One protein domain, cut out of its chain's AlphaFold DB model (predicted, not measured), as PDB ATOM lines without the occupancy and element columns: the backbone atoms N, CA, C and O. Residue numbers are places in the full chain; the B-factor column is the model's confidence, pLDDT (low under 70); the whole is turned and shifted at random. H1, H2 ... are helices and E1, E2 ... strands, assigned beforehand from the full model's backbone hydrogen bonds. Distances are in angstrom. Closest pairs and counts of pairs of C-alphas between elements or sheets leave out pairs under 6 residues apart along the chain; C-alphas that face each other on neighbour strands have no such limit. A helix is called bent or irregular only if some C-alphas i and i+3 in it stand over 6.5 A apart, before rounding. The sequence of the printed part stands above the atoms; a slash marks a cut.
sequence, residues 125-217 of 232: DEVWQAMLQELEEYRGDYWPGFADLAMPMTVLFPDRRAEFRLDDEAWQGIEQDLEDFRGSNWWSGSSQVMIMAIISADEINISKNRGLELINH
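What this domain is: This is residues 125 to 217 of the 232 residues of an uncharacterized protein of Candidatus Kerfeldbacteria bacterium CG15_BIG_FIL_POST_REV_8_21_14_020_45_12 (UniProt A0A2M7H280). Helix H2 runs through the middle of a mostly helical body, with H1 folded back alongside it on one side and the helical hairpin of H4 and H5 on the other, where H5 crosses it. Short H3 turns back by the last residues of H2, and a small ribbon of two antiparallel strands, E1 and E2, closes that end of the body near the last residues of H2 and H5. The printed part has 93 residues, with five named helices and then two named strands along it, in the order H1, H2, H3, H4, H5, E1, E2. It is compact, with a radius of gyration of the C-alphas of 13.4 A and spans of 37 by 30 by 21 A.

Where its parts are: Find C-alpha 125 at (201.715, 209.137, 274.220); from there H1, residues 125 to 138, runs 20.1 A. Next comes H2, residues 143 to 156, 19.8 A long, beginning at C-alpha 143 at (180.689, 201.520, 283.532). H3, residues 158 to 164, is irregular: C-alphas 159 and 162 are 7.8 A apart. Read on to H4, residues 168 to 182, 20.9 A long, and H5, residues 186 to 200, 20.7 A long. Strand E1, residues 203 to 207, spans 12.9 A; E2, residues 211 to 215, spans 12.8 A and ends at C-alpha 215 at (191.984, 186.388, 267.969).

How they stand to each other: Start at the hub, H2, which touches four other helices. H1 and H2 form a hairpin at a shallow tilt of 21 degrees, opposite ways; their closest C-alphas, Tyr 138 and Phe 146, are 5.1 A apart. H5 touches H2 at a steep tilt of 47 degrees, the same way, closest at the C-alphas of Met 151 and Ile 195, 5.5 A. H4 touches residues 143 to 147 of H2 alone, at 68 degrees, a steep tilt only just short of about perpendicular; the closest C-alphas, Trp 143 and Gly 173, are 5.7 A apart. H4 and H5 form a hairpin, 24 degrees, closest at the C-alphas of Phe 181 and Gly 189, 4.9 A. H2 and H3, also a hairpin, only just touch, with 3 pairs of C-alphas within 8 A; the closest are Thr 154 and Arg 161, 6.1 A. In the hairpin of E1 and E2, look for N 205 and O 213, 3.0 A, and N 213 and O 205, 2.8 A. The closest C-alphas of H2 and E1, Val 155 and Ile 204, are 6.6 A apart. H1 and H5 are apart. In H1, H4 and H5 every O i to N i+4 pair is within hydrogen-bond range, in H2 9 of 10, and in H3 0 of 3, with 3 of 4 O i to N i+3 pairs within range.

The domain as a whole: The two C-alphas farthest apart are those of Asp 125 and Gly 183, 39.5 A. The printed part has no cut, and its links between named elements are tight. The mean pLDDT of the printed part is 92.8, and no printed residue is under 70.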
ATOM      1  N   ASP A 125     201.807 209.307 272.770       97.25
ATOM      2  CA  ASP A 125     201.715 209.137 274.220       97.25
ATOM      3  C   ASP A 125     200.806 210.178 274.887       97.25
ATOM      4  O   ASP A 125     200.219 209.880 275.922       97.25
ATOM      5  N   GLU A 126     200.673 211.381 274.323       96.88
ATOM      6  CA  GLU A 126     199.816 212.425 274.891       96.88
ATOM      7  C   GLU A 126     198.343 212.043 274.740       96.88
ATOM      8  O   GLU A 126     197.611 212.013 275.732       96.88
ATOM      9  N   VAL A 127     197.937 211.642 273.530       97.00
ATOM     10  CA  VAL A 127     196.585 211.126 273.259       97.00
ATOM     11  C   VAL A 127     196.277 209.916 274.135       97.00
ATOM     12  O   VAL A 127     195.195 209.828 274.719       97.00
ATOM     13  N   TRP A 128     197.234 208.994 274.259       97.38
ATOM     14  CA  TRP A 128     197.091 207.840 275.137       97.38
ATOM     15  C   TRP A 128     196.820 208.243 276.592       97.38
ATOM     16  O   TRP A 128     195.875 207.738 277.196       97.38
ATOM     17  N   GLN A 129     197.648 209.123 277.170       97.50
ATOM     18  CA  GLN A 129     197.517 209.501 278.581       97.50
ATOM     19  C   GLN A 129     196.192 210.218 278.842       97.50
ATOM     20  O   GLN A 129     195.571 209.970 279.872       97.50
ATOM     21  N   ALA A 130     195.736 211.050 277.902       97.25
ATOM     22  CA  ALA A 130     194.445 211.722 277.999       97.25
ATOM     23  C   ALA A 130     193.280 210.716 278.039       97.25
ATOM     24  O   ALA A 130     192.436 210.791 278.930       97.25
ATOM     25  N   MET A 131     193.274 209.724 277.139       97.62
ATOM     26  CA  MET A 131     192.256 208.666 277.150       97.62
ATOM     27  C   MET A 131     192.330 207.795 278.404       97.62
ATOM     28  O   MET A 131     191.299 207.450 278.970       97.62
ATOM     29  N   LEU A 132     193.536 207.434 278.854       97.31
ATOM     30  CA  LEU A 132     193.708 206.623 280.058       97.31
ATOM     31  C   LEU A 132     193.205 207.361 281.303       97.31
ATOM     32  O   LEU A 132     192.579 206.745 282.162       97.31
ATOM     33  N   GLN A 133     193.451 208.670 281.392       96.62
ATOM     34  CA  GLN A 133     192.918 209.493 282.469       96.62
ATOM     35  C   GLN A 133     191.384 209.480 282.466       96.62
ATOM     36  O   GLN A 133     190.792 209.199 283.504       96.62
ATOM     37  N   GLU A 134     190.743 209.740 281.324       96.56
ATOM     38  CA  GLU A 134     189.277 209.735 281.239       96.56
ATOM     39  C   GLU A 134     188.685 208.344 281.522       96.56
ATOM     40  O   GLU A 134     187.669 208.217 282.203       96.56
ATOM     41  N   LEU A 135     189.355 207.278 281.079       96.50
ATOM     42  CA  LEU A 135     188.958 205.910 281.397       96.50
ATOM     43  C   LEU A 135     188.959 205.664 282.915       96.50
ATOM     44  O   LEU A 135     188.019 205.073 283.446       96.50
ATOM     45  N   GLU A 136     189.978 206.144 283.632       96.56
ATOM     46  CA  GLU A 136     190.031 206.049 285.095       96.56
ATOM     47  C   GLU A 136     188.996 206.950 285.789       96.56
ATOM     48  O   GLU A 136     188.520 206.585 286.861       96.56
ATOM     49  N   GLU A 137     188.594 208.073 285.187       96.25
ATOM     50  CA  GLU A 137     187.494 208.911 285.693       96.25
ATOM     51  C   GLU A 137     186.133 208.196 285.612       96.25
ATOM     52  O   GLU A 137     185.275 208.422 286.464       96.25
ATOM     53  N   TYR A 138     185.930 207.298 284.639       96.56
ATOM     54  CA  TYR A 138     184.719 206.469 284.568       96.56
ATOM     55  C   TYR A 138     184.739 205.258 285.505       96.56
ATOM     56  O   TYR A 138     183.679 204.709 285.827       96.56
ATOM     57  N   ARG A 139     185.921 204.807 285.936       95.19
ATOM     58  CA  ARG A 139     186.063 203.587 286.738       95.19
ATOM     59  C   ARG A 139     185.335 203.728 288.077       95.19
ATOM     60  O   ARG A 139     185.553 204.674 288.822       95.19
ATOM     61  N   GLY A 140     184.488 202.751 288.399       92.31
ATOM     62  CA  GLY A 140     183.719 202.714 289.649       92.31
ATOM     63  C   GLY A 140     182.450 203.575 289.651       92.31
ATOM     64  O   GLY A 140     181.537 203.282 290.422       92.31
ATOM     65  N   ASP A 141     182.353 204.563 288.755       94.44
ATOM     66  CA  ASP A 141     181.253 205.533 288.724       94.44
ATOM     67  C   ASP A 141     180.318 205.357 287.513       94.44
ATOM     68  O   ASP A 141     179.097 205.472 287.654       94.44
ATOM     69  N   TYR A 142     180.853 205.070 286.318       95.94
ATOM     70  CA  TYR A 142     180.072 204.974 285.079       95.94
ATOM     71  C   TYR A 142     180.625 203.920 284.107       95.94
ATOM     72  O   TYR A 142     181.322 204.218 283.136       95.94
ATOM     73  N   TRP A 143     180.248 202.662 284.339       95.38
ATOM     74  CA  TRP A 143     180.689 201.520 283.532       95.38
ATOM     75  C   TRP A 143     180.347 201.568 282.035       95.38
ATOM     76  O   TRP A 143     181.204 201.140 281.263       95.38
ATOM     77  N   PRO A 144     179.198 202.115 281.581       93.94
ATOM     78  CA  PRO A 144     178.957 202.273 280.147       93.94
ATOM     79  C   PRO A 144     180.023 203.142 279.471       93.94
ATOM     80  O   PRO A 144     180.576 202.752 278.450       93.94
ATOM     81  N   GLY A 145     180.374 204.288 280.072       95.12
ATOM     82  CA  GLY A 145     181.413 205.177 279.540       95.12
ATOM     83  C   GLY A 145     182.802 204.549 279.604       95.12
ATOM     84  O   GLY A 145     183.572 204.661 278.652       95.12
ATOM     85  N   PHE A 146     183.089 203.811 280.682       97.00
ATOM     86  CA  PHE A 146     184.311 203.017 280.784       97.00
ATOM     87  C   PHE A 146     184.420 202.013 279.627       97.00
ATOM     88  O   PHE A 146     185.438 201.957 278.942       97.00
ATOM     89  N   ALA A 147     183.366 201.231 279.380       96.00
ATOM     90  CA  ALA A 147     183.344 200.207 278.341       96.00
ATOM     91  C   ALA A 147     183.435 200.821 276.930       96.00
ATOM     92  O   ALA A 147     184.231 200.362 276.104       96.00
ATOM     93  N   ASP A 148     182.675 201.894 276.687       95.12
ATOM     94  CA  ASP A 148     182.651 202.637 275.424       95.12
ATOM     95  C   ASP A 148     184.023 203.230 275.066       95.12
ATOM     96  O   ASP A 148     184.356 203.283 273.883       95.12
ATOM     97  N   LEU A 149     184.833 203.637 276.053       97.12
ATOM     98  CA  LEU A 149     186.193 204.147 275.838       97.12
ATOM     99  C   LEU A 149     187.253 203.029 275.804       97.12
ATOM    100  O   LEU A 149     188.185 203.076 274.998       97.12
ATOM    101  N   ALA A 150     187.100 201.974 276.611       97.31
ATOM    102  CA  ALA A 150     188.031 200.843 276.636       97.31
ATOM    103  C   ALA A 150     188.085 200.088 275.295       97.31
ATOM    104  O   ALA A 150     189.154 199.635 274.868       97.31
ATOM    105  N   MET A 151     186.946 199.960 274.607       97.19
ATOM    106  CA  MET A 151     186.863 199.307 273.297       97.19
ATOM    107  C   MET A 151     187.766 199.967 272.237       97.19
ATOM    108  O   MET A 151     188.655 199.278 271.725       97.19
ATOM    109  N   PRO A 152     187.606 201.259 271.886       97.81
ATOM    110  CA  PRO A 152     188.470 201.895 270.905       97.81
ATOM    111  C   PRO A 152     189.919 201.925 271.375       97.81
ATOM    112  O   PRO A 152     190.800 201.650 270.566       97.81
ATOM    113  N   MET A 153     190.200 202.142 272.666       97.94
ATOM    114  CA  MET A 153     191.575 202.066 273.169       97.94
ATOM    115  C   MET A 153     192.217 200.697 272.903       97.94
ATOM    116  O   MET A 153     193.377 200.648 272.497       97.94
ATOM    117  N   THR A 154     191.472 199.594 273.034       97.12
ATOM    118  CA  THR A 154     191.963 198.233 272.736       97.12
ATOM    119  C   THR A 154     192.409 198.075 271.284       97.12
ATOM    120  O   THR A 154     193.420 197.435 271.002       97.12
ATOM    121  N   VAL A 155     191.693 198.703 270.354       97.06
ATOM    122  CA  VAL A 155     192.013 198.675 268.920       97.06
ATOM    123  C   VAL A 155     193.116 199.687 268.569       97.06
ATOM    124  O   VAL A 155     193.953 199.458 267.691       97.06
ATOM    125  N   LEU A 156     193.135 200.835 269.244       97.62
ATOM    126  CA  LEU A 156     194.066 201.931 268.990       97.62
ATOM    127  C   LEU A 156     195.429 201.736 269.650       97.62
ATOM    128  O   LEU A 156     196.414 202.239 269.123       97.62
ATOM    129  N   PHE A 157     195.525 200.967 270.725       97.00
ATOM    130  CA  PHE A 157     196.766 200.766 271.471       97.00
ATOM    131  C   PHE A 157     196.883 199.316 271.969       97.00
ATOM    132  O   PHE A 157     196.993 199.084 273.175       97.00
ATOM    133  N   PRO A 158     196.873 198.318 271.063       95.25
ATOM    134  CA  PRO A 158     196.831 196.906 271.449       95.25
ATOM    135  C   PRO A 158     198.017 196.499 272.338       95.25
ATOM    136  O   PRO A 158     197.838 195.769 273.311       95.25
ATOM    137  N   ASP A 159     199.208 197.055 272.087       95.50
ATOM    138  CA  ASP A 159     200.428 196.770 272.859       95.50
ATOM    139  C   ASP A 159     200.401 197.327 274.294       95.50
ATOM    140  O   ASP A 159     201.215 196.942 275.134       95.50
ATOM    141  N   ARG A 160     199.464 198.234 274.589       96.06
ATOM    142  CA  ARG A 160     199.316 198.899 275.892       96.06
ATOM    143  C   ARG A 160     198.115 198.400 276.679       96.06
ATOM    144  O   ARG A 160     197.811 198.922 277.745       96.06
ATOM    145  N   ARG A 161     197.440 197.354 276.198       91.69
ATOM    146  CA  ARG A 161     196.216 196.823 276.810       91.69
ATOM    147  C   ARG A 161     196.370 196.448 278.286       91.69
ATOM    148  O   ARG A 161     195.430 196.610 279.058       91.69
ATOM    149  N   ALA A 162     197.553 195.998 278.703       91.12
ATOM    150  CA  ALA A 162     197.832 195.694 280.108       91.12
ATOM    151  C   ALA A 162     197.685 196.920 281.039       91.12
ATOM    152  O   ALA A 162     197.427 196.758 282.229       91.12
ATOM    153  N   GLU A 163     197.819 198.137 280.508       94.44
ATOM    154  CA  GLU A 163     197.679 199.390 281.254       94.44
ATOM    155  C   GLU A 163     196.209 199.793 281.479       94.44
ATOM    156  O   GLU A 163     195.949 200.581 282.382       94.44
ATOM    157  N   PHE A 164     195.237 199.221 280.748       88.12
ATOM    158  CA  PHE A 164     193.800 199.503 280.940       88.12
ATOM    159  C   PHE A 164     193.260 199.057 282.296       88.12
ATOM    160  O   PHE A 164     192.150 199.432 282.667       88.12
ATOM    161  N   ARG A 165     193.995 198.186 283.003       91.50
ATOM    162  CA  ARG A 165     193.552 197.558 284.256       91.50
ATOM    163  C   ARG A 165     192.126 197.001 284.128       91.50
ATOM    164  O   ARG A 165     191.239 197.353 284.901       91.50
ATOM    165  N   LEU A 166     191.905 196.149 283.125       91.44
ATOM    166  CA  LEU A 166     190.689 195.332 282.994       91.44
ATOM    167  C   LEU A 166     190.705 194.211 284.053       91.44
ATOM    168  O   LEU A 166     190.821 193.031 283.728       91.44
ATOM    169  N   ASP A 167     190.706 194.611 285.324       94.94
ATOM    170  CA  ASP A 167     190.694 193.747 286.502       94.94
ATOM    171  C   ASP A 167     189.273 193.259 286.834       94.94
ATOM    172  O   ASP A 167     188.302 193.598 286.154       94.94
ATOM    173  N   ASP A 168     189.149 192.421 287.867       95.31
ATOM    174  CA  ASP A 168     187.873 191.808 288.257       95.31
ATOM    175  C   ASP A 168     186.783 192.851 288.552       95.31
ATOM    176  O   ASP A 168     185.610 192.605 288.283       95.31
ATOM    177  N   GLU A 169     187.158 194.016 289.090       95.75
ATOM    178  CA  GLU A 169     186.224 195.110 289.364       95.75
ATOM    179  C   GLU A 169     185.676 195.703 288.063       95.75
ATOM    180  O   GLU A 169     184.458 195.834 287.917       95.75
ATOM    181  N   ALA A 170     186.553 196.007 287.098       95.94
ATOM    182  CA  ALA A 170     186.130 196.502 285.792       95.94
ATOM    183  C   ALA A 170     185.199 195.511 285.084       95.94
ATOM    184  O   ALA A 170     184.146 195.901 284.581       95.94
ATOM    185  N   TRP A 171     185.550 194.222 285.083       96.75
ATOM    186  CA  TRP A 171     184.718 193.189 284.465       96.75
ATOM    187  C   TRP A 171     183.352 193.059 285.130       96.75
ATOM    188  O   TRP A 171     182.347 193.045 284.425       96.75
ATOM    189  N   GLN A 172     183.291 193.045 286.464       96.75
ATOM    190  CA  GLN A 172     182.018 193.013 287.190       96.75
ATOM    191  C   GLN A 172     181.136 194.217 286.849       96.75
ATOM    192  O   GLN A 172     179.927 194.068 286.669       96.75
ATOM    193  N   GLY A 173     181.733 195.404 286.730       95.50
ATOM    194  CA  GLY A 173     181.026 196.613 286.326       95.50
ATOM    195  C   GLY A 173     180.419 196.523 284.925       95.50
ATOM    196  O   GLY A 173     179.235 196.799 284.736       95.50
ATOM    197  N   ILE A 174     181.219 196.079 283.955       94.94
ATOM    198  CA  ILE A 174     180.815 195.895 282.552       94.94
ATOM    199  C   ILE A 174     179.735 194.806 282.418       94.94
ATOM    200  O   ILE A 174     178.792 194.961 281.640       94.94
ATOM    201  N   GLU A 175     179.855 193.710 283.172       95.44
ATOM    202  CA  GLU A 175     178.875 192.618 283.198       95.44
ATOM    203  C   GLU A 175     177.538 193.054 283.800       95.44
ATOM    204  O   GLU A 175     176.483 192.723 283.256       95.44
ATOM    205  N   GLN A 176     177.565 193.817 284.897       93.56
ATOM    206  CA  GLN A 176     176.350 194.353 285.506       93.56
ATOM    207  C   GLN A 176     175.596 195.259 284.526       93.56
ATOM    208  O   GLN A 176     174.378 195.138 284.391       93.56
ATOM    209  N   ASP A 177     176.318 196.112 283.798       91.00
ATOM    210  CA  ASP A 177     175.735 196.982 282.776       91.00
ATOM    211  C   ASP A 177     175.090 196.183 281.625       91.00
ATOM    212  O   ASP A 177     173.972 196.467 281.182       91.00
ATOM    213  N   LEU A 178     175.731 195.091 281.190       92.25
ATOM    214  CA  LEU A 178     175.139 194.175 280.212       92.25
ATOM    215  C   LEU A 178     173.818 193.562 280.714       92.25
ATOM    216  O   LEU A 178     172.851 193.474 279.947       92.25
ATOM    217  N   GLU A 179     173.761 193.122 281.972       91.69
ATOM    218  CA  GLU A 179     172.542 192.560 282.567       91.69
ATOM    219  C   GLU A 179     171.408 193.593 282.648       91.69
ATOM    220  O   GLU A 179     170.255 193.276 282.327       91.69
ATOM    221  N   ASP A 180     171.729 194.847 282.965       89.81
ATOM    222  CA  ASP A 180     170.755 195.940 283.006       89.81
ATOM    223  C   ASP A 180     170.132 196.199 281.616       89.81
ATOM    224  O   ASP A 180     168.920 196.450 281.486       89.81
ATOM    225  N   PHE A 181     170.914 196.047 280.539       87.06
ATOM    226  CA  PHE A 181     170.412 196.173 279.168       87.06
ATOM    227  C   PHE A 181     169.637 194.956 278.662       87.06
ATOM    228  O   PHE A 181     168.666 195.134 277.915       87.06
ATOM    229  N   ARG A 182     169.991 193.733 279.082       82.00
ATOM    230  CA  ARG A 182     169.292 192.495 278.672       82.00
ATOM    231  C   ARG A 182     167.791 192.537 278.971       82.00
ATOM    232  O   ARG A 182     167.005 191.948 278.231       82.00
ATOM    233  N   GLY A 183     167.381 193.255 280.017       75.38
ATOM    234  CA  GLY A 183     165.976 193.394 280.406       75.38
ATOM    235  C   GLY A 183     165.210 194.556 279.763       75.38
ATOM    236  O   GLY A 183     163.982 194.590 279.866       75.38
ATOM    237  N   SER A 184     165.892 195.519 279.135       81.94
ATOM    238  CA  SER A 184     165.307 196.842 278.858       81.94
ATOM    239  C   SER A 184     165.544 197.367 277.442       81.94
ATOM    240  O   SER A 184     164.644 197.988 276.868       81.94
ATOM    241  N   ASN A 185     166.715 197.114 276.855       87.38
ATOM    242  CA  ASN A 185     167.111 197.679 275.571       87.38
ATOM    243  C   ASN A 185     168.068 196.739 274.828       87.38
ATOM    244  O   ASN A 185     169.280 196.750 275.047       87.38
ATOM    245  N   TRP A 186     167.515 195.953 273.898       84.19
ATOM    246  CA  TRP A 186     168.288 194.972 273.135       84.19
ATOM    247  C   TRP A 186     169.438 195.616 272.343       84.19
ATOM    248  O   TRP A 186     170.502 195.015 272.229       84.19
ATOM    249  N   TRP A 187     169.238 196.835 271.823       81.69
ATOM    250  CA  TRP A 187     170.237 197.531 271.016       81.69
ATOM    251  C   TRP A 187     171.476 197.853 271.852       81.69
ATOM    252  O   TRP A 187     172.584 197.471 271.480       81.69
ATOM    253  N   SER A 188     171.279 198.463 273.024       85.31
ATOM    254  CA  SER A 188     172.365 198.719 273.975       85.31
ATOM    255  C   SER A 188     173.029 197.423 274.431       85.31
ATOM    256  O   SER A 188     174.251 197.334 274.415       85.31
ATOM    257  N   GLY A 189     172.244 196.378 274.718       86.75
ATOM    258  CA  GLY A 189     172.789 195.070 275.083       86.75
ATOM    259  C   GLY A 189     173.678 194.469 273.989       86.75
ATOM    260  O   GLY A 189     174.749 193.952 274.283       86.75
ATOM    261  N   SER A 190     173.282 194.577 272.717       86.81
ATOM    262  CA  SER A 190     174.097 194.098 271.591       86.81
ATOM    263  C   SER A 190     175.395 194.892 271.416       86.81
ATOM    264  O   SER A 190     176.441 194.295 271.160       86.81
ATOM    265  N   SER A 191     175.347 196.212 271.628       87.94
ATOM    266  CA  SER A 191     176.534 197.074 271.631       87.94
ATOM    267  C   SER A 191     177.494 196.671 272.751       87.94
ATOM    268  O   SER A 191     178.686 196.511 272.506       87.94
ATOM    269  N   GLN A 192     176.964 196.408 273.947       90.75
ATOM    270  CA  GLN A 192     177.760 195.994 275.100       90.75
ATOM    271  C   GLN A 192     178.427 194.633 274.884       90.75
ATOM    272  O   GLN A 192     179.603 194.462 275.187       90.75
ATOM    273  N   VAL A 193     177.723 193.670 274.278       92.25
ATOM    274  CA  VAL A 193     178.320 192.375 273.907       92.25
ATOM    275  C   VAL A 193     179.465 192.550 272.905       92.25
ATOM    276  O   VAL A 193     180.494 191.891 273.041       92.25
ATOM    277  N   MET A 194     179.316 193.434 271.915       92.38
ATOM    278  CA  MET A 194     180.384 193.732 270.955       92.38
ATOM    279  C   MET A 194     181.604 194.354 271.646       92.38
ATOM    280  O   MET A 194     182.724 193.900 271.414       92.38
ATOM    281  N   ILE A 195     181.386 195.341 272.522       94.31
ATOM    282  CA  ILE A 195     182.438 195.962 273.337       94.31
ATOM    283  C   ILE A 195     183.188 194.888 274.124       94.31
ATOM    284  O   ILE A 195     184.407 194.779 273.997       94.31
ATOM    285  N   MET A 196     182.461 194.033 274.849       95.81
ATOM    286  CA  MET A 196     183.034 192.930 275.619       95.81
ATOM    287  C   MET A 196     183.839 191.957 274.750       95.81
ATOM    288  O   MET A 196     184.922 191.532 275.150       95.81
ATOM    289  N   ALA A 197     183.353 191.613 273.555       94.44
ATOM    290  CA  ALA A 197     184.068 190.733 272.632       94.44
ATOM    291  C   ALA A 197     185.402 191.343 272.166       94.44
ATOM    292  O   ALA A 197     186.406 190.638 272.093       94.44
ATOM    293  N   ILE A 198     185.435 192.651 271.894       94.94
ATOM    294  CA  ILE A 198     186.654 193.354 271.472       94.94
ATOM    295  C   ILE A 198     187.639 193.476 272.636       94.94
ATOM    296  O   ILE A 198     188.801 193.107 272.487       94.94
ATOM    297  N   ILE A 199     187.193 193.945 273.805       95.56
ATOM    298  CA  ILE A 199     188.081 194.142 274.962       95.56
ATOM    299  C   ILE A 199     188.556 192.823 275.582       95.56
ATOM    300  O   ILE A 199     189.533 192.849 276.327       95.56
ATOM    301  N   SER A 200     187.888 191.688 275.317       94.38
ATOM    302  CA  SER A 200     188.315 190.349 275.771       94.38
ATOM    303  C   SER A 200     189.274 189.655 274.806       94.38
ATOM    304  O   SER A 200     190.076 188.852 275.276       94.38
ATOM    305  N   ALA A 201     189.268 190.000 273.514       94.31
ATOM    306  CA  ALA A 201     190.107 189.365 272.497       94.31
ATOM    307  C   ALA A 201     191.591 189.369 272.878       94.31
ATOM    308  O   ALA A 201     192.127 190.435 273.147       94.31
ATOM    309  N   ASP A 202     192.272 188.221 272.897       92.25
ATOM    310  CA  ASP A 202     193.695 188.135 273.274       92.25
ATOM    311  C   ASP A 202     194.595 188.982 272.368       92.25
ATOM    312  O   ASP A 202     195.467 189.701 272.858       92.25
ATOM    313  N   GLU A 203     194.340 188.945 271.059       93.88
ATOM    314  CA  GLU A 203     195.023 189.772 270.069       93.88
ATOM    315  C   GLU A 203     194.021 190.445 269.124       93.88
ATOM    316  O   GLU A 203     192.992 189.876 268.745       93.88
ATOM    317  N   ILE A 204     194.371 191.662 268.707       93.69
ATOM    318  CA  ILE A 204     193.658 192.421 267.683       93.69
ATOM    319  C   ILE A 204     194.551 192.508 266.453       93.69
ATOM    320  O   ILE A 204     195.642 193.076 266.513       93.69
ATOM    321  N   ASN A 205     194.073 191.992 265.325       93.69
ATOM    322  CA  ASN A 205     194.735 192.173 264.040       93.69
ATOM    323  C   ASN A 205     193.871 193.053 263.137       93.69
ATOM    324  O   ASN A 205     192.673 192.824 262.990       93.69
ATOM    325  N   ILE A 206     194.482 194.062 262.519       92.38
ATOM    326  CA  ILE A 206     193.794 194.955 261.588       92.38
ATOM    327  C   ILE A 206     194.494 194.855 260.248       92.38
ATOM    328  O   ILE A 206     195.640 195.274 260.089       92.38
ATOM    329  N   SER A 207     193.796 194.295 259.266       89.50
ATOM    330  CA  SER A 207     194.347 194.074 257.934       89.50
ATOM    331  C   SER A 207     193.567 194.824 256.865       89.50
ATOM    332  O   SER A 207     192.360 195.051 256.965       89.50
ATOM    333  N   LYS A 208     194.256 195.156 255.771       85.56
ATOM    334  CA  LYS A 208     193.649 195.821 254.612       85.56
ATOM    335  C   LYS A 208     192.444 195.062 254.051       85.56
ATOM    336  O   LYS A 208     191.464 195.699 253.663       85.56
ATOM    337  N   ASN A 209     192.541 193.730 254.031       83.19
ATOM    338  CA  ASN A 209     191.598 192.846 253.350       83.19
ATOM    339  C   ASN A 209     190.465 192.356 254.248       83.19
ATOM    340  O   ASN A 209     189.382 192.123 253.734       83.19
ATOM    341  N   ARG A 210     190.708 192.149 255.548       79.81
ATOM    342  CA  ARG A 210     189.713 191.565 256.465       79.81
ATOM    343  C   ARG A 210     189.203 192.543 257.521       79.81
ATOM    344  O   ARG A 210     188.292 192.195 258.258       79.81
ATOM    345  N   GLY A 211     189.748 193.760 257.575       85.38
ATOM    346  CA  GLY A 211     189.380 194.734 258.595       85.38
ATOM    347  C   GLY A 211     189.850 194.269 259.969       85.38
ATOM    348  O   GLY A 211     191.014 193.895 260.111       85.38
ATOM    349  N   LEU A 212     188.948 194.309 260.950       92.12
ATOM    350  CA  LEU A 212     189.189 193.921 262.338       92.12
ATOM    351  C   LEU A 212     189.042 192.405 262.528       92.12
ATOM    352  O   LEU A 212     187.979 191.840 262.283       92.12
ATOM    353  N   GLU A 213     190.088 191.759 263.032       91.94
ATOM    354  CA  GLU A 213     190.082 190.359 263.445       91.94
ATOM    355  C   GLU A 213     190.341 190.263 264.951       91.94
ATOM    356  O   GLU A 213     191.326 190.801 265.458       91.94
ATOM    357  N   LEU A 214     189.456 189.546 265.646       92.75
ATOM    358  CA  LEU A 214     189.584 189.230 267.065       92.75
ATOM    359  C   LEU A 214     190.141 187.813 267.194       92.75
ATOM    360  O   LEU A 214     189.507 186.853 266.747       92.75
ATOM    361  N   ILE A 215     191.322 187.678 267.781       92.12
ATOM    362  CA  ILE A 215     191.984 186.388 267.969       92.12
ATOM    363  C   ILE A 215     191.896 186.040 269.451       92.12
ATOM    364  O   ILE A 215     192.365 186.793 270.299       92.12
ATOM    365  N   ASN A 216     191.291 184.891 269.745       88.50
ATOM    366  CA  ASN A 216     191.251 184.300 271.078       88.50
ATOM    367  C   ASN A 216     192.059 183.005 271.052       88.50
ATOM    368  O   ASN A 216     191.786 182.111 270.242       88.50
ATOM    369  N   HIS A 217     193.041 182.898 271.932       84.00
ATOM    370  CA  HIS A 217     193.804 181.683 272.132       84.00
ATOM    371  C   HIS A 217     192.989 180.723 272.995       84.00
ATOM    372  O   HIS A 217     192.348 181.141 273.961       84.00
TER     373      HIS A 217